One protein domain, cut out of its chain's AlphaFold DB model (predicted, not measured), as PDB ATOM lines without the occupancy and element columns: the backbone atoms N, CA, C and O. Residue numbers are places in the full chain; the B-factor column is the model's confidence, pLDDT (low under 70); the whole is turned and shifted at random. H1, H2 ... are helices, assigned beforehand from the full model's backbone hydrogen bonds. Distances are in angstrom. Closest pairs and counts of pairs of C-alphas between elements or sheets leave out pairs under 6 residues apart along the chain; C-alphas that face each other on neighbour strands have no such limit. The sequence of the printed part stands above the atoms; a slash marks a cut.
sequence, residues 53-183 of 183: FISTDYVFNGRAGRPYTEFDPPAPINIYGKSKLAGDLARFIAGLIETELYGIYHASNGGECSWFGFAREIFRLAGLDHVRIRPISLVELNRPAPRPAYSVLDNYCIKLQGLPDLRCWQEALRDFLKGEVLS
ATOM      1  N   PHE A  53     222.158 213.788 217.960       57.03
ATOM      2  CA  PHE A  53     220.713 213.708 217.975       57.03
ATOM      3  C   PHE A  53     220.116 215.033 217.516       57.03
ATOM      4  O   PHE A  53     220.101 216.017 218.245       57.03
ATOM      5  N   ILE A  54     219.597 215.049 216.291       65.00
ATOM      6  CA  ILE A  54     218.892 216.218 215.758       65.00
ATOM      7  C   ILE A  54     217.531 216.302 216.461       65.00
ATOM      8  O   ILE A  54     216.815 215.305 216.511       65.00
ATOM      9  N   SER A  55     217.170 217.452 217.021       59.12
ATOM     10  CA  SER A  55     215.863 217.683 217.658       59.12
ATOM     11  C   SER A  55     215.054 218.721 216.867       59.12
ATOM     12  O   SER A  55     215.247 218.858 215.659       59.12
ATOM     13  N   THR A  56     214.109 219.401 217.511       60.81
ATOM     14  CA  THR A  56     213.188 220.354 216.888       60.81
ATOM     15  C   THR A  56     212.817 221.515 217.802       60.81
ATOM     16  O   THR A  56     212.693 221.326 219.005       60.81
ATOM     17  N   ASP A  57     212.533 222.678 217.209       61.34
ATOM     18  CA  ASP A  57     211.874 223.836 217.823       61.34
ATOM     19  C   ASP A  57     210.510 223.533 218.475       61.34
ATOM     20  O   ASP A  57     210.095 224.219 219.407       61.34
ATOM     21  N   TYR A  58     209.831 222.463 218.070       55.12
ATOM     22  CA  TYR A  58     208.552 222.042 218.649       55.12
ATOM     23  C   TYR A  58     208.659 221.427 220.059       55.12
ATOM     24  O   TYR A  58     207.641 221.062 220.650       55.12
ATOM     25  N   VAL A  59     209.867 221.354 220.639       53.50
ATOM     26  CA  VAL A  59     210.050 221.108 222.082       53.50
ATOM     27  C   VAL A  59     209.645 222.309 222.945       53.50
ATOM     28  O   VAL A  59     209.518 222.165 224.159       53.50
ATOM     29  N   PHE A  60     209.414 223.480 222.342       61.34
ATOM     30  CA  PHE A  60     208.951 224.688 223.021       61.34
ATOM     31  C   PHE A  60     207.458 224.954 222.782       61.34
ATOM     32  O   PHE A  60     206.870 224.537 221.784       61.34
ATOM     33  N   ASN A  61     206.830 225.692 223.704       66.00
ATOM     34  CA  ASN A  61     205.383 225.958 223.670       66.00
ATOM     35  C   ASN A  61     204.966 227.091 222.722       66.00
ATOM     36  O   ASN A  61     203.772 227.338 222.548       66.00
ATOM     37  N   GLY A  62     205.932 227.818 222.162       67.69
ATOM     38  CA  GLY A  62     205.719 228.961 221.282       67.69
ATOM     39  C   GLY A  62     204.954 230.142 221.875       67.69
ATOM     40  O   GLY A  62     204.340 230.900 221.126       67.69
ATOM     41  N   ARG A  63     204.945 230.285 223.206       73.00
ATOM     42  CA  ARG A  63     204.318 231.408 223.927       73.00
ATOM     43  C   ARG A  63     205.293 232.539 224.267       73.00
ATOM     44  O   ARG A  63     204.866 233.543 224.830       73.00
ATOM     45  N   ALA A  64     206.585 232.375 223.990       73.50
ATOM     46  CA  ALA A  64     207.580 233.396 224.287       73.50
ATOM     47  C   ALA A  64     207.443 234.602 223.342       73.50
ATOM     48  O   ALA A  64     207.200 234.444 222.151       73.50
ATOM     49  N   GLY A  65     207.646 235.809 223.880       78.12
ATOM     50  CA  GLY A  65     207.786 237.047 223.099       78.12
ATOM     51  C   GLY A  65     209.228 237.337 222.658       78.12
ATOM     52  O   GLY A  65     209.526 238.461 222.270       78.12
ATOM     53  N   ARG A  66     210.129 236.353 222.789       82.56
ATOM     54  CA  ARG A  66     211.544 236.408 222.395       82.56
ATOM     55  C   ARG A  66     211.988 235.049 221.833       82.56
ATOM     56  O   ARG A  66     211.356 234.050 222.187       82.56
ATOM     57  N   PRO A  67     213.077 234.985 221.043       80.00
ATOM     58  CA  PRO A  67     213.697 233.723 220.638       80.00
ATOM     59  C   PRO A  67     214.010 232.803 221.828       80.00
ATOM     60  O   PRO A  67     214.403 233.283 222.902       80.00
ATOM     61  N   TYR A  68     213.830 231.494 221.633       74.19
ATOM     62  CA  TYR A  68     214.146 230.471 222.636       74.19
ATOM     63  C   TYR A  68     215.638 230.143 222.643       74.19
ATOM     64  O   TYR A  68     216.217 229.892 221.588       74.19
ATOM     65  N   THR A  69     216.247 230.076 223.822       76.06
ATOM     66  CA  THR A  69     217.626 229.602 224.005       76.06
ATOM     67  C   THR A  69     217.631 228.150 224.481       76.06
ATOM     68  O   THR A  69     216.614 227.631 224.943       76.06
ATOM     69  N   GLU A  70     218.776 227.474 224.406       77.38
ATOM     70  CA  GLU A  70     218.943 226.088 224.874       77.38
ATOM     71  C   GLU A  70     218.731 225.935 226.394       77.38
ATOM     72  O   GLU A  70     218.597 224.819 226.895       77.38
ATOM     73  N   PHE A  71     218.689 227.052 227.126       71.69
ATOM     74  CA  PHE A  71     218.447 227.102 228.568       71.69
ATOM     75  C   PHE A  71     216.971 227.320 228.931       71.69
ATOM     76  O   PHE A  71     216.622 227.242 230.110       71.69
ATOM     77  N   ASP A  72     216.101 227.594 227.953       69.75
ATOM     78  CA  ASP A  72     214.666 227.697 228.202       69.75
ATOM     79  C   ASP A  72     214.065 226.305 228.486       69.75
ATOM     80  O   ASP A  72     214.418 225.321 227.829       69.75
ATOM     81  N   PRO A  73     213.137 226.178 229.457       64.31
ATOM     82  CA  PRO A  73     212.546 224.889 229.783       64.31
ATOM     83  C   PRO A  73     211.700 224.370 228.606       64.31
ATOM     84  O   PRO A  73     210.820 225.094 228.120       64.31
ATOM     85  N   PRO A  74     211.907 223.117 228.156       56.41
ATOM     86  CA  PRO A  74     211.099 222.536 227.096       56.41
ATOM     87  C   PRO A  74     209.655 222.364 227.581       56.41
ATOM     88  O   PRO A  74     209.388 221.813 228.649       56.41
ATOM     89  N   ALA A  75     208.713 222.839 226.775       56.97
ATOM     90  CA  ALA A  75     207.279 222.747 227.010       56.97
ATOM     91  C   ALA A  75     206.589 222.367 225.689       56.97
ATOM     92  O   ALA A  75     205.926 223.206 225.078       56.97
ATOM     93  N   PRO A  76     206.790 221.134 225.196       53.62
ATOM     94  CA  PRO A  76     206.298 220.723 223.889       53.62
ATOM     95  C   PRO A  76     204.773 220.800 223.836       53.62
ATOM     96  O   PRO A  76     204.083 220.311 224.729       53.62
ATOM     97  N   ILE A  77     204.250 221.393 222.764       53.41
ATOM     98  CA  ILE A  77     202.803 221.450 222.498       53.41
ATOM     99  C   ILE A  77     202.363 220.489 221.385       53.41
ATOM    100  O   ILE A  77     201.172 220.394 221.114       53.41
ATOM    101  N   ASN A  78     203.303 219.789 220.738       46.19
ATOM    102  CA  ASN A  78     203.054 218.667 219.828       46.19
ATOM    103  C   ASN A  78     204.325 217.803 219.659       46.19
ATOM    104  O   ASN A  78     205.427 218.225 220.005       46.19
ATOM    105  N   ILE A  79     204.177 216.586 219.129       46.25
ATOM    106  CA  ILE A  79     205.210 215.523 219.156       46.25
ATOM    107  C   ILE A  79     206.276 215.644 218.035       46.25
ATOM    108  O   ILE A  79     207.194 214.829 217.939       46.25
ATOM    109  N   TYR A  80     206.188 216.630 217.139       43.12
ATOM    110  CA  TYR A  80     206.608 216.374 215.758       43.12
ATOM    111  C   TYR A  80     207.908 216.949 215.227       43.12
ATOM    112  O   TYR A  80     208.486 216.298 214.373       43.12
ATOM    113  N   GLY A  81     208.320 218.158 215.568       44.22
ATOM    114  CA  GLY A  81     208.955 219.054 214.586       44.22
ATOM    115  C   GLY A  81     210.331 218.768 213.958       44.22
ATOM    116  O   GLY A  81     211.065 219.668 213.561       44.22
ATOM    117  N   LYS A  82     210.739 217.526 213.848       37.09
ATOM    118  CA  LYS A  82     212.036 217.098 213.381       37.09
ATOM    119  C   LYS A  82     212.009 216.846 211.868       37.09
ATOM    120  O   LYS A  82     211.888 215.696 211.464       37.09
ATOM    121  N   SER A  83     212.150 217.898 211.043       29.19
ATOM    122  CA  SER A  83     212.880 217.838 209.749       29.19
ATOM    123  C   SER A  83     212.842 219.150 208.938       29.19
ATOM    124  O   SER A  83     211.853 219.402 208.255       29.19
ATOM    125  N   LYS A  84     213.946 219.912 208.898       34.16
ATOM    126  CA  LYS A  84     214.392 220.743 207.752       34.16
ATOM    127  C   LYS A  84     215.784 221.338 208.040       34.16
ATOM    128  O   LYS A  84     215.889 222.179 208.914       34.16
ATOM    129  N   LEU A  85     216.803 220.912 207.287       36.62
ATOM    130  CA  LEU A  85     217.981 221.669 206.802       36.62
ATOM    131  C   LEU A  85     218.999 220.622 206.328       36.62
ATOM    132  O   LEU A  85     219.563 219.906 207.147       36.62
ATOM    133  N   ALA A  86     219.209 220.477 205.020       48.50
ATOM    134  CA  ALA A  86     220.111 219.438 204.504       48.50
ATOM    135  C   ALA A  86     221.492 219.969 204.076       48.50
ATOM    136  O   ALA A  86     222.407 219.173 203.919       48.50
ATOM    137  N   GLY A  87     221.666 221.286 203.927       55.88
ATOM    138  CA  GLY A  87     222.966 221.885 203.593       55.88
ATOM    139  C   GLY A  87     223.688 222.429 204.820       55.88
ATOM    140  O   GLY A  87     224.677 221.869 205.283       55.88
ATOM    141  N   ASP A  88     223.160 223.515 205.383       63.94
ATOM    142  CA  ASP A  88     223.879 224.278 206.411       63.94
ATOM    143  C   ASP A  88     223.964 223.554 207.750       63.94
ATOM    144  O   ASP A  88     225.022 223.546 208.371       63.94
ATOM    145  N   LEU A  89     222.889 222.874 208.161       71.12
ATOM    146  CA  LEU A  89     222.912 222.042 209.363       71.12
ATOM    147  C   LEU A  89     223.873 220.864 209.200       71.12
ATOM    148  O   LEU A  89     224.558 220.515 210.150       71.12
ATOM    149  N   ALA A  90     223.957 220.272 208.005       67.00
ATOM    150  CA  ALA A  90     224.902 219.192 207.737       67.00
ATOM    151  C   ALA A  90     226.351 219.694 207.812       67.00
ATOM    152  O   ALA A  90     227.181 219.036 208.432       67.00
ATOM    153  N   ARG A  91     226.640 220.881 207.259       70.81
ATOM    154  CA  ARG A  91     227.956 221.531 207.365       70.81
ATOM    155  C   ARG A  91     228.308 221.866 208.820       70.81
ATOM    156  O   ARG A  91     229.419 221.580 209.251       70.81
ATOM    157  N   PHE A  92     227.359 222.413 209.581       79.50
ATOM    158  CA  PHE A  92     227.537 222.689 211.009       79.50
ATOM    159  C   PHE A  92     227.808 221.405 211.804       79.50
ATOM    160  O   PHE A  92     228.772 221.338 212.558       79.50
ATOM    161  N   ILE A  93     227.005 220.360 211.583       78.12
ATOM    162  CA  ILE A  93     227.180 219.045 212.207       78.12
ATOM    163  C   ILE A  93     228.551 218.455 211.867       78.12
ATOM    164  O   ILE A  93     229.237 217.988 212.770       78.12
ATOM    165  N   ALA A  94     228.965 218.499 210.598       75.56
ATOM    166  CA  ALA A  94     230.271 218.002 210.174       75.56
ATOM    167  C   ALA A  94     231.408 218.725 210.908       75.56
ATOM    168  O   ALA A  94     232.304 218.068 211.424       75.56
ATOM    169  N   GLY A  95     231.330 220.054 211.036       78.56
ATOM    170  CA  GLY A  95     232.292 220.824 211.825       78.56
ATOM    171  C   GLY A  95     232.278 220.457 213.312       78.56
ATOM    172  O   GLY A  95     233.335 220.288 213.908       78.56
ATOM    173  N   LEU A  96     231.095 220.282 213.908       80.69
ATOM    174  CA  LEU A  96     230.950 219.971 215.332       80.69
ATOM    175  C   LEU A  96     231.513 218.585 215.694       80.69
ATOM    176  O   LEU A  96     232.106 218.444 216.763       80.69
ATOM    177  N   ILE A  97     231.373 217.581 214.816       82.56
ATOM    178  CA  ILE A  97     231.897 216.211 215.023       82.56
ATOM    179  C   ILE A  97     233.417 216.208 215.236       82.56
ATOM    180  O   ILE A  97     233.921 215.430 216.053       82.56
ATOM    181  N   GLU A  98     234.130 217.094 214.542       82.56
ATOM    182  CA  GLU A  98     235.587 217.240 214.638       82.56
ATOM    183  C   GLU A  98     236.041 217.919 215.943       82.56
ATOM    184  O   GLU A  98     237.232 217.986 216.235       82.56
ATOM    185  N   THR A  99     235.104 218.410 216.761       83.12
ATOM    186  CA  THR A  99     235.391 219.060 218.047       83.12
ATOM    187  C   THR A  99     235.057 218.161 219.239       83.12
ATOM    188  O   THR A  99     234.306 217.192 219.128       83.12
ATOM    189  N   GLU A 100     235.557 218.527 220.419       85.44
ATOM    190  CA  GLU A 100     235.136 217.958 221.710       85.44
ATOM    191  C   GLU A 100     234.090 218.849 222.415       85.44
ATOM    192  O   GLU A 100     233.916 218.792 223.632       85.44
ATOM    193  N   LEU A 101     233.397 219.713 221.662       79.06
ATOM    194  CA  LEU A 101     232.406 220.649 222.195       79.06
ATOM    195  C   LEU A 101     231.039 219.972 222.333       79.06
ATOM    196  O   LEU A 101     230.115 220.186 221.545       79.06
ATOM    197  N   TYR A 102     230.900 219.141 223.360       78.38
ATOM    198  CA  TYR A 102     229.642 218.472 223.686       78.38
ATOM    199  C   TYR A 102     228.608 219.441 224.270       78.38
ATOM    200  O   TYR A 102     228.945 220.379 224.989       78.38
ATOM    201  N   GLY A 103     227.327 219.182 224.008       77.19
ATOM    202  CA  GLY A 103     226.238 219.980 224.562       77.19
ATOM    203  C   GLY A 103     224.946 219.871 223.765       77.19
ATOM    204  O   GLY A 103     224.839 219.096 222.813       77.19
ATOM    205  N   ILE A 104     223.963 220.664 224.179       77.00
ATOM    206  CA  ILE A 104     222.730 220.899 223.428       77.00
ATOM    207  C   ILE A 104     222.945 222.172 222.614       77.00
ATOM    208  O   ILE A 104     223.423 223.166 223.153       77.00
ATOM    209  N   TYR A 105     222.598 222.124 221.330       75.44
ATOM    210  CA  TYR A 105     222.715 223.255 220.417       75.44
ATOM    211  C   TYR A 105     221.393 223.467 219.692       75.44
ATOM    212  O   TYR A 105     220.816 222.522 219.143       75.44
ATOM    213  N   HIS A 106     220.949 224.715 219.631       81.69
ATOM    214  CA  HIS A 106     220.045 225.167 218.591       81.69
ATOM    215  C   HIS A 106     220.861 225.503 217.345       81.69
ATOM    216  O   HIS A 106     221.882 226.181 217.415       81.69
ATOM    217  N   ALA A 107     220.411 224.991 216.203       82.31
ATOM    218  CA  ALA A 107     221.053 225.220 214.918       82.31
ATOM    219  C   ALA A 107     219.978 225.459 213.855       82.31
ATOM    220  O   ALA A 107     219.455 224.525 213.244       82.31
ATOM    221  N   SER A 108     219.641 226.729 213.658       81.44
ATOM    222  CA  SER A 108     218.755 227.206 212.594       81.44
ATOM    223  C   SER A 108     219.429 228.334 211.816       81.44
ATOM    224  O   SER A 108     220.295 229.018 212.357       81.44
ATOM    225  N   ASN A 109     219.095 228.512 210.534       81.94
ATOM    226  CA  ASN A 109     219.595 229.672 209.791       81.94
ATOM    227  C   ASN A 109     219.157 230.970 210.483       81.94
ATOM    228  O   ASN A 109     218.026 231.061 210.954       81.94
ATOM    229  N   GLY A 110     220.041 231.967 210.515       82.38
ATOM    230  CA  GLY A 110     219.778 233.232 211.190       82.38
ATOM    231  C   GLY A 110     218.580 233.998 210.617       82.38
ATOM    232  O   GLY A 110     218.274 233.925 209.422       82.38
ATOM    233  N   GLY A 111     217.943 234.788 211.482       83.56
ATOM    234  CA  GLY A 111     216.761 235.592 211.173       83.56
ATOM    235  C   GLY A 111     215.446 234.884 211.504       83.56
ATOM    236  O   GLY A 111     215.415 233.739 211.938       83.56
ATOM    237  N   GLU A 112     214.337 235.585 211.293       85.38
ATOM    238  CA  GLU A 112     212.993 235.063 211.534       85.38
ATOM    239  C   GLU A 112     212.047 235.459 210.400       85.38
ATOM    240  O   GLU A 112     212.232 236.478 209.727       85.38
ATOM    241  N   CYS A 113     211.030 234.636 210.156       80.56
ATOM    242  CA  CYS A 113     209.925 234.979 209.271       80.56
ATOM    243  C   CYS A 113     208.683 234.146 209.604       80.56
ATOM    244  O   CYS A 113     208.761 233.083 210.216       80.56
ATOM    245  N   SER A 114     207.515 234.621 209.171       84.06
ATOM    246  CA  SER A 114     206.301 233.804 209.158       84.06
ATOM    247  C   SER A 114     206.287 232.880 207.939       84.06
ATOM    248  O   SER A 114     206.922 233.173 206.927       84.06
ATOM    249  N   TRP A 115     205.463 231.827 207.963       75.69
ATOM    250  CA  TRP A 115     205.206 230.991 206.780       75.69
ATOM    251  C   TRP A 115     204.767 231.804 205.555       75.69
ATOM    252  O   TRP A 115     205.141 231.485 204.429       75.69
ATOM    253  N   PHE A 116     204.014 232.884 205.773       81.56
ATOM    254  CA  PHE A 116     203.631 233.813 204.716       81.56
ATOM    255  C   PHE A 116     204.836 234.585 204.158       81.56
ATOM    256  O   PHE A 116     204.979 234.692 202.941       81.56
ATOM    257  N   GLY A 117     205.716 235.095 205.027       81.38
ATOM    258  CA  GLY A 117     206.953 235.767 204.619       81.38
ATOM    259  C   GLY A 117     207.895 234.833 203.859       81.38
ATOM    260  O   GLY A 117     208.386 235.197 202.794       81.38
ATOM    261  N   PHE A 118     208.059 233.604 204.350       81.94
ATOM    262  CA  PHE A 118     208.847 232.564 203.696       81.94
ATOM    263  C   PHE A 118     208.300 232.220 202.306       81.94
ATOM    264  O   PHE A 118     209.043 232.214 201.328       81.94
ATOM    265  N   ALA A 119     206.982 232.008 202.191       77.38
ATOM    266  CA  ALA A 119     206.332 231.762 200.908       77.38
ATOM    267  C   ALA A 119     206.544 232.936 199.944       77.38
ATOM    268  O   ALA A 119     206.972 232.724 198.816       77.38
ATOM    269  N   ARG A 120     206.325 234.183 200.378       84.06
ATOM    270  CA  ARG A 120     206.576 235.359 199.528       84.06
ATOM    271  C   ARG A 120     208.007 235.415 199.012       84.06
ATOM    272  O   ARG A 120     208.200 235.714 197.839       84.06
ATOM    273  N   GLU A 121     208.978 235.102 199.858       83.19
ATOM    274  CA  GLU A 121     210.383 235.100 199.462       83.19
ATOM    275  C   GLU A 121     210.702 233.997 198.445       83.19
ATOM    276  O   GLU A 121     211.435 234.254 197.494       83.19
ATOM    277  N   ILE A 122     210.098 232.806 198.565       78.88
ATOM    278  CA  ILE A 122     210.210 231.745 197.548       78.88
ATOM    279  C   ILE A 122     209.702 232.238 196.194       78.88
ATOM    280  O   ILE A 122     210.401 232.108 195.193       78.88
ATOM    281  N   PHE A 123     208.494 232.810 196.155       83.31
ATOM    282  CA  PHE A 123     207.905 233.294 194.903       83.31
ATOM    283  C   PHE A 123     208.736 234.426 194.300       83.31
ATOM    284  O   PHE A 123     208.968 234.424 193.093       83.31
ATOM    285  N   ARG A 124     209.253 235.331 195.136       87.50
ATOM    286  CA  ARG A 124     210.158 236.401 194.709       87.50
ATOM    287  C   ARG A 124     211.442 235.857 194.089       87.50
ATOM    288  O   ARG A 124     211.818 236.246 192.989       87.50
ATOM    289  N   LEU A 125     212.113 234.927 194.769       78.88
ATOM    290  CA  LEU A 125     213.353 234.314 194.278       78.88
ATOM    291  C   LEU A 125     213.133 233.445 193.031       78.88
ATOM    292  O   LEU A 125     214.047 233.309 192.224       78.88
ATOM    293  N   ALA A 126     211.928 232.902 192.849       80.62
ATOM    294  CA  ALA A 126     211.531 232.156 191.658       80.62
ATOM    295  C   ALA A 126     211.083 233.045 190.476       80.62
ATOM    296  O   ALA A 126     210.718 232.512 189.431       80.62
ATOM    297  N   GLY A 127     211.070 234.379 190.619       87.00
ATOM    298  CA  GLY A 127     210.590 235.305 189.580       87.00
ATOM    299  C   GLY A 127     209.066 235.300 189.386       87.00
ATOM    300  O   GLY A 127     208.557 235.697 188.339       87.00
ATOM    301  N   LEU A 128     208.319 234.833 190.388       87.31
ATOM    302  CA  LEU A 128     206.862 234.688 190.382       87.31
ATOM    303  C   LEU A 128     206.164 235.777 191.216       87.31
ATOM    304  O   LEU A 128     205.098 235.539 191.781       87.31
ATOM    305  N   ASP A 129     206.733 236.984 191.275       83.75
ATOM    306  CA  ASP A 129     206.222 238.121 192.067       83.75
ATOM    307  C   ASP A 129     204.777 238.521 191.743       83.75
ATOM    308  O   ASP A 129     204.069 239.105 192.563       83.75
ATOM    309  N   HIS A 130     204.329 238.196 190.533       86.00
ATOM    310  CA  HIS A 130     202.973 238.445 190.065       86.00
ATOM    311  C   HIS A 130     201.928 237.537 190.739       86.00
ATOM    312  O   HIS A 130     200.733 237.842 190.702       86.00
ATOM    313  N   VAL A 131     202.341 236.426 191.361       85.94
ATOM    314  CA  VAL A 131     201.425 235.516 192.051       85.94
ATOM    315  C   VAL A 131     201.026 236.109 193.399       85.94
ATOM    316  O   VAL A 131     201.833 236.306 194.307       85.94
ATOM    317  N   ARG A 132     199.725 236.364 193.559       86.06
ATOM    318  CA  ARG A 132     199.184 236.954 194.783       86.06
ATOM    319  C   ARG A 132     199.045 235.909 195.890       86.06
ATOM    320  O   ARG A 132     198.067 235.168 195.933       86.06
ATOM    321  N   ILE A 133     199.977 235.922 196.837       81.56
ATOM    322  CA  ILE A 133     199.892 235.127 198.070       81.56
ATOM    323  C   ILE A 133     199.009 235.857 199.086       81.56
ATOM    324  O   ILE A 133     199.148 237.066 199.287       81.56
ATOM    325  N   ARG A 134     198.106 235.128 199.750       84.44
ATOM    326  CA  ARG A 134     197.285 235.645 200.854       84.44
ATOM    327  C   ARG A 134     197.662 234.935 202.157       84.44
ATOM    328  O   ARG A 134     197.878 233.724 202.119       84.44
ATOM    329  N   PRO A 135     197.765 235.654 203.285       83.88
ATOM    330  CA  PRO A 135     197.943 235.010 204.576       83.88
ATOM    331  C   PRO A 135     196.677 234.228 204.942       83.88
ATOM    332  O   PRO A 135     195.572 234.645 204.597       83.88
ATOM    333  N   ILE A 136     196.860 233.119 205.651       80.06
ATOM    334  CA  ILE A 136     195.785 232.367 206.304       80.06
ATOM    335  C   ILE A 136     196.087 232.281 207.798       80.06
ATOM    336  O   ILE A 136     197.252 232.250 208.207       80.06
ATOM    337  N   SER A 137     195.044 232.264 208.611       79.81
ATOM    338  CA  SER A 137     195.139 232.087 210.056       79.81
ATOM    339  C   SER A 137     195.327 230.614 210.440       79.81
ATOM    340  O   SER A 137     195.027 229.698 209.673       79.81
ATOM    341  N   LEU A 138     195.784 230.368 211.671       70.88
ATOM    342  CA  LEU A 138     195.876 229.011 212.228       70.88
ATOM    343  C   LEU A 138     194.507 228.315 212.304       70.88
ATOM    344  O   LEU A 138     194.437 227.100 212.140       70.88
ATOM    345  N   VAL A 139     193.434 229.081 212.521       75.25
ATOM    346  CA  VAL A 139     192.056 228.568 212.568       75.25
ATOM    347  C   VAL A 139     191.623 228.073 211.189       75.25
ATOM    348  O   VAL A 139     191.087 226.976 211.067       75.25
ATOM    349  N   GLU A 140     191.923 228.837 210.138       78.69
ATOM    350  CA  GLU A 140     191.620 228.459 208.750       78.69
ATOM    351  C   GLU A 140     192.437 227.253 208.270       78.69
ATOM    352  O   GLU A 140     191.992 226.519 207.391       78.69
ATOM    353  N   LEU A 141     193.619 227.019 208.851       73.88
ATOM    354  CA  LEU A 141     194.476 225.885 208.499       73.88
ATOM    355  C   LEU A 141     193.851 224.527 208.883       73.88
ATOM    356  O   LEU A 141     194.181 223.526 208.247       73.88
ATOM    357  N   ASN A 142     192.978 224.495 209.903       76.56
ATOM    358  CA  ASN A 142     192.198 223.336 210.372       76.56
ATOM    359  C   ASN A 142     192.975 221.999 210.372       76.56
ATOM    360  O   ASN A 142     192.550 220.999 209.787       76.56
ATOM    361  N   ARG A 143     194.168 221.995 210.979       75.06
ATOM    362  CA  ARG A 143     195.038 220.811 211.066       75.06
ATOM    363  C   ARG A 143     194.784 220.042 212.365       75.06
ATOM    364  O   ARG A 143     194.594 220.688 213.392       75.06
ATOM    365  N   PRO A 144     194.864 218.695 212.349       72.50
ATOM    366  CA  PRO A 144     194.670 217.874 213.548       72.50
ATOM    367  C   PRO A 144     195.635 218.223 214.682       72.50
ATOM    368  O   PRO A 144     195.261 218.207 215.847       72.50
ATOM    369  N   ALA A 145     196.877 218.557 214.334       70.69
ATOM    370  CA  ALA A 145     197.913 218.815 215.310       70.69
ATOM    371  C   ALA A 145     198.142 220.329 215.499       70.69
ATOM    372  O   ALA A 145     198.340 221.045 214.505       70.69
ATOM    373  N   PRO A 146     198.192 220.828 216.749       68.69
ATOM    374  CA  PRO A 146     198.390 222.249 217.032       68.69
ATOM    375  C   PRO A 146     199.774 222.709 216.565       68.69
ATOM    376  O   PRO A 146     200.715 221.919 216.502       68.69
ATOM    377  N   ARG A 147     199.935 223.991 216.222       74.69
ATOM    378  CA  ARG A 147     201.226 224.580 215.823       74.69
ATOM    379  C   ARG A 147     201.558 225.773 216.719       74.69
ATOM    380  O   ARG A 147     200.651 226.552 217.004       74.69
ATOM    381  N   PRO A 148     202.820 225.925 217.158       72.38
ATOM    382  CA  PRO A 148     203.239 227.099 217.901       72.38
ATOM    383  C   PRO A 148     203.086 228.329 217.014       72.38
ATOM    384  O   PRO A 148     203.381 228.289 215.819       72.38
ATOM    385  N   ALA A 149     202.614 229.420 217.611       74.38
ATOM    386  CA  ALA A 149     202.524 230.703 216.923       74.38
ATOM    387  C   ALA A 149     203.919 231.313 216.682       74.38
ATOM    388  O   ALA A 149     204.096 232.068 215.729       74.38
ATOM    389  N   TYR A 150     204.899 230.952 217.518       75.69
ATOM    390  CA  TYR A 150     206.282 231.411 217.446       75.69
ATOM    391  C   TYR A 150     207.248 230.260 217.743       75.69
ATOM    392  O   TYR A 150     207.119 229.608 218.774       75.69
ATOM    393  N   SER A 151     208.204 229.985 216.857       77.50
ATOM    394  CA  SER A 151     209.172 228.889 217.041       77.50
ATOM    395  C   SER A 151     210.606 229.264 216.643       77.50
ATOM    396  O   SER A 151     211.410 228.416 216.268       77.50
ATOM    397  N   VAL A 152     210.937 230.555 216.736       81.31
ATOM    398  CA  VAL A 152     212.288 231.053 216.446       81.31
ATOM    399  C   VAL A 152     213.241 230.599 217.550       81.31
ATOM    400  O   VAL A 152     212.969 230.786 218.740       81.31
ATOM    401  N   LEU A 153     214.366 230.018 217.138       80.06
ATOM    402  CA  LEU A 153     215.430 229.564 218.022       80.06
ATOM    403  C   LEU A 153     216.593 230.553 217.979       80.06
ATOM    404  O   LEU A 153     216.999 230.998 216.909       80.06
ATOM    405  N   ASP A 154     217.146 230.870 219.143       80.69
ATOM    406  CA  ASP A 154     218.454 231.501 219.250       80.69
ATOM    407  C   ASP A 154     219.525 230.410 219.283       80.69
ATOM    408  O   ASP A 154     219.468 229.513 220.126       80.69
ATOM    409  N   ASN A 155     220.507 230.506 218.387       85.56
ATOM    410  CA  ASN A 155     221.692 229.645 218.341       85.56
ATOM    411  C   ASN A 155     222.686 230.033 219.461       85.56
ATOM    412  O   ASN A 155     223.857 230.335 219.209       85.56
ATOM    413  N   TYR A 156     222.212 230.122 220.703       81.50
ATOM    414  CA  TYR A 156     222.947 230.752 221.797       81.50
ATOM    415  C   TYR A 156     224.189 229.942 222.191       81.50
ATOM    416  O   TYR A 156     225.266 230.521 222.352       81.50
ATOM    417  N   CYS A 157     224.100 228.609 222.254       76.25
ATOM    418  CA  CYS A 157     225.267 227.771 222.544       76.25
ATOM    419  C   CYS A 157     226.312 227.786 221.418       76.25
ATOM    420  O   CYS A 157     227.502 227.701 221.713       76.25
ATOM    421  N   ILE A 158     225.914 227.965 220.150       84.12
ATOM    422  CA  ILE A 158     226.867 228.144 219.035       84.12
ATOM    423  C   ILE A 158     227.706 229.407 219.268       84.12
ATOM    424  O   ILE A 158     228.937 229.354 219.242       84.12
ATOM    425  N   LYS A 159     227.043 230.526 219.588       84.94
ATOM    426  CA  LYS A 159     227.691 231.820 219.863       84.94
ATOM    427  C   LYS A 159     228.589 231.766 221.097       84.94
ATOM    428  O   LYS A 159     229.704 232.280 221.066       84.94
ATOM    429  N   LEU A 160     228.122 231.128 222.172       81.25
ATOM    430  CA  LEU A 160     228.857 231.018 223.434       81.25
ATOM    431  C   LEU A 160     230.162 230.222 223.288       81.25
ATOM    432  O   LEU A 160     231.153 230.555 223.932       81.25
ATOM    433  N   GLN A 161     230.178 229.213 222.417       83.19
ATOM    434  CA  GLN A 161     231.369 228.415 222.114       83.19
ATOM    435  C   GLN A 161     232.305 229.083 221.086       83.19
ATOM    436  O   GLN A 161     233.331 228.509 220.727       83.19
ATOM    437  N   GLY A 162     231.959 230.276 220.585       84.75
ATOM    438  CA  GLY A 162     232.727 230.969 219.548       84.75
ATOM    439  C   GLY A 162     232.705 230.265 218.187       84.75
ATOM    440  O   GLY A 162     233.574 230.521 217.353       84.75
ATOM    441  N   LEU A 163     231.738 229.370 217.957       85.94
ATOM    442  CA  LEU A 163     231.567 228.696 216.674       85.94
ATOM    443  C   LEU A 163     230.947 229.659 215.647       85.94
ATOM    444  O   LEU A 163     230.150 230.524 216.022       85.94
ATOM    445  N   PRO A 164     231.266 229.518 214.345       84.06
ATOM    446  CA  PRO A 164     230.611 230.294 213.300       84.06
ATOM    447  C   PRO A 164     229.096 230.063 213.314       84.06
ATOM    448  O   PRO A 164     228.638 228.921 213.242       84.06
ATOM    449  N   ASP A 165     228.327 231.149 213.397       85.38
ATOM    450  CA  ASP A 165     226.866 231.074 213.363       85.38
ATOM    451  C   ASP A 165     226.365 230.682 211.964       85.38
ATOM    452  O   ASP A 165     227.053 230.848 210.948       85.38
ATOM    453  N   LEU A 166     225.147 230.148 211.899       86.25
ATOM    454  CA  LEU A 166     224.527 229.775 210.639       86.25
ATOM    455  C   LEU A 166     224.094 231.035 209.880       86.25
ATOM    456  O   LEU A 166     223.504 231.962 210.433       86.25
ATOM    457  N   ARG A 167     224.339 231.030 208.569       85.12
ATOM    458  CA  ARG A 167     223.969 232.125 207.663       85.12
ATOM    459  C   ARG A 167     222.477 232.455 207.690       85.12
ATOM    460  O   ARG A 167     221.650 231.636 208.098       85.12
ATOM    461  N   CYS A 168     222.152 233.631 207.166       88.38
ATOM    462  CA  CYS A 168     220.796 234.156 207.069       88.38
ATOM    463  C   CYS A 168     219.882 233.249 206.219       88.38
ATOM    464  O   CYS A 168     220.300 232.728 205.178       88.38
ATOM    465  N   TRP A 169     218.622 233.060 206.625       81.94
ATOM    466  CA  TRP A 169     217.714 232.119 205.955       81.94
ATOM    467  C   TRP A 169     217.417 232.490 204.495       81.94
ATOM    468  O   TRP A 169     217.237 231.593 203.673       81.94
ATOM    469  N   GLN A 170     217.404 233.778 204.137       84.06
ATOM    470  CA  GLN A 170     217.202 234.223 202.752       84.06
ATOM    471  C   GLN A 170     218.376 233.831 201.846       84.06
ATOM    472  O   GLN A 170     218.172 233.522 200.672       84.06
ATOM    473  N   GLU A 171     219.602 233.841 202.375       82.75
ATOM    474  CA  GLU A 171     220.796 233.402 201.645       82.75
ATOM    475  C   GLU A 171     220.753 231.890 201.441       82.75
ATOM    476  O   GLU A 171     220.862 231.414 200.313       82.75
ATOM    477  N   ALA A 172     220.468 231.142 202.511       74.06
ATOM    478  CA  ALA A 172     220.296 229.694 202.443       74.06
ATOM    479  C   ALA A 172     219.184 229.283 201.465       74.06
ATOM    480  O   ALA A 172     219.352 228.348 200.682       74.06
ATOM    481  N   LEU A 173     218.055 230.001 201.473       74.56
ATOM    482  CA  LEU A 173     216.941 229.759 200.561       74.56
ATOM    483  C   LEU A 173     217.323 230.041 199.105       74.56
ATOM    484  O   LEU A 173     216.974 229.261 198.219       74.56
ATOM    485  N   ARG A 174     218.034 231.144 198.848       79.88
ATOM    486  CA  ARG A 174     218.504 231.498 197.506       79.88
ATOM    487  C   ARG A 174     219.398 230.406 196.931       79.88
ATOM    488  O   ARG A 174     219.155 229.966 195.811       79.88
ATOM    489  N   ASP A 175     220.379 229.954 197.698       76.00
ATOM    490  CA  ASP A 175     221.329 228.938 197.243       76.00
ATOM    491  C   ASP A 175     220.642 227.579 197.081       76.00
ATOM    492  O   ASP A 175     220.904 226.856 196.120       76.00
ATOM    493  N   PHE A 176     219.683 227.262 197.959       73.50
ATOM    494  CA  PHE A 176     218.831 226.084 197.804       73.50
ATOM    495  C   PHE A 176     218.062 226.094 196.478       73.50
ATOM    496  O   PHE A 176     218.058 225.087 195.772       73.50
ATOM    497  N   LEU A 177     217.449 227.224 196.111       69.38
ATOM    498  CA  LEU A 177     216.702 227.354 194.856       69.38
ATOM    499  C   LEU A 177     217.604 227.329 193.612       69.38
ATOM    500  O   LEU A 177     217.151 226.911 192.550       69.38
ATOM    501  N   LYS A 178     218.873 227.727 193.742       73.00
ATOM    502  CA  LYS A 178     219.882 227.615 192.677       73.00
ATOM    503  C   LYS A 178     220.530 226.229 192.573       73.00
ATOM    504  O   LYS A 178     221.195 225.953 191.581       73.00
ATOM    505  N   GLY A 179     220.350 225.364 193.574       62.66
ATOM    506  CA  GLY A 179     221.014 224.059 193.656       62.66
ATOM    507  C   GLY A 179     222.454 224.103 194.188       62.66
ATOM    508  O   GLY A 179     223.156 223.100 194.124       62.66
ATOM    509  N   GLU A 180     222.893 225.223 194.765       57.25
ATOM    510  CA  GLU A 180     224.274 225.483 195.225       57.25
ATOM    511  C   GLU A 180     224.524 224.984 196.670       57.25
ATOM    512  O   GLU A 180     225.350 225.506 197.411       57.25
ATOM    513  N   VAL A 181     223.797 223.957 197.120       48.50
ATOM    514  CA  VAL A 181     223.720 223.566 198.545       48.50
ATOM    515  C   VAL A 181     225.033 222.971 199.095       48.50
ATOM    516  O   VAL A 181     225.201 222.897 200.314       48.50
ATOM    517  N   LEU A 182     225.971 222.571 198.228       42.53
ATOM    518  CA  LEU A 182     227.187 221.825 198.595       42.53
ATOM    519  C   LEU A 182     228.491 222.318 197.933       42.53
ATOM    520  O   LEU A 182     229.468 221.571 197.946       42.53
ATOM    521  N   SER A 183     228.539 223.528 197.367       37.59
ATOM    522  CA  SER A 183     229.823 224.115 196.934       37.59
ATOM    523  C   SER A 183     230.640 224.648 198.106       37.59
ATOM    524  O   SER A 183     230.014 225.214 199.039       37.59
TER     525      SER A 183
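AT A GLANCE: This is residues 53 to 183 of the 183 residues of the protein "dTDP-4-dehydrorhamnose reductase" of Moorella thermoacetica (UniProt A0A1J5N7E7). With little regular structure, this is mostly a body of loops, with five short helices set round its middle; of these, H2 and H5 touch, and residues 139 to 144, at H3, stick out. The 131 printed residues include H1 to H5 in chain order and no named strand: all helix, with 40 residues in named elements. It is compact, radius of gyration of the C-alphas 16.1 A, spanning 48 by 37 by 23 A.

HOW THE PARTS SIT: H1, residues 88 to 97, is close but not clearly touching H5, residues 169 to 178; the closest C-alphas, of Asp 88 and Ala 172, are 7.6 A apart. H2, residues 115 to 125, touches H5 at a steep tilt of 44 degrees, the same way; the closest C-alphas, of Leu 125 and Arg 174, are 6.7 A apart. H3, residues 138 to 141, and H4, residues 156 to 160, touch no helix. Every O i to N i+4 pair is within hydrogen-bond range in H1, H2, H4 and H5; H3 is too short for one.

IN THESE COORDINATES: H1, 14.3 A long, begins at C-alpha 88 (223.879, 224.278, 206.411). H2 measures 15.3 A. H5, 14.2 A, ends at C-alpha 178 (219.882, 227.615, 192.677).

THE WHOLE: The printed part has no cut. Links H1 to H2, H2 to H3 and H3 to H4 are long. pLDDT is under 70 at 35 residues, among them 72 to 88.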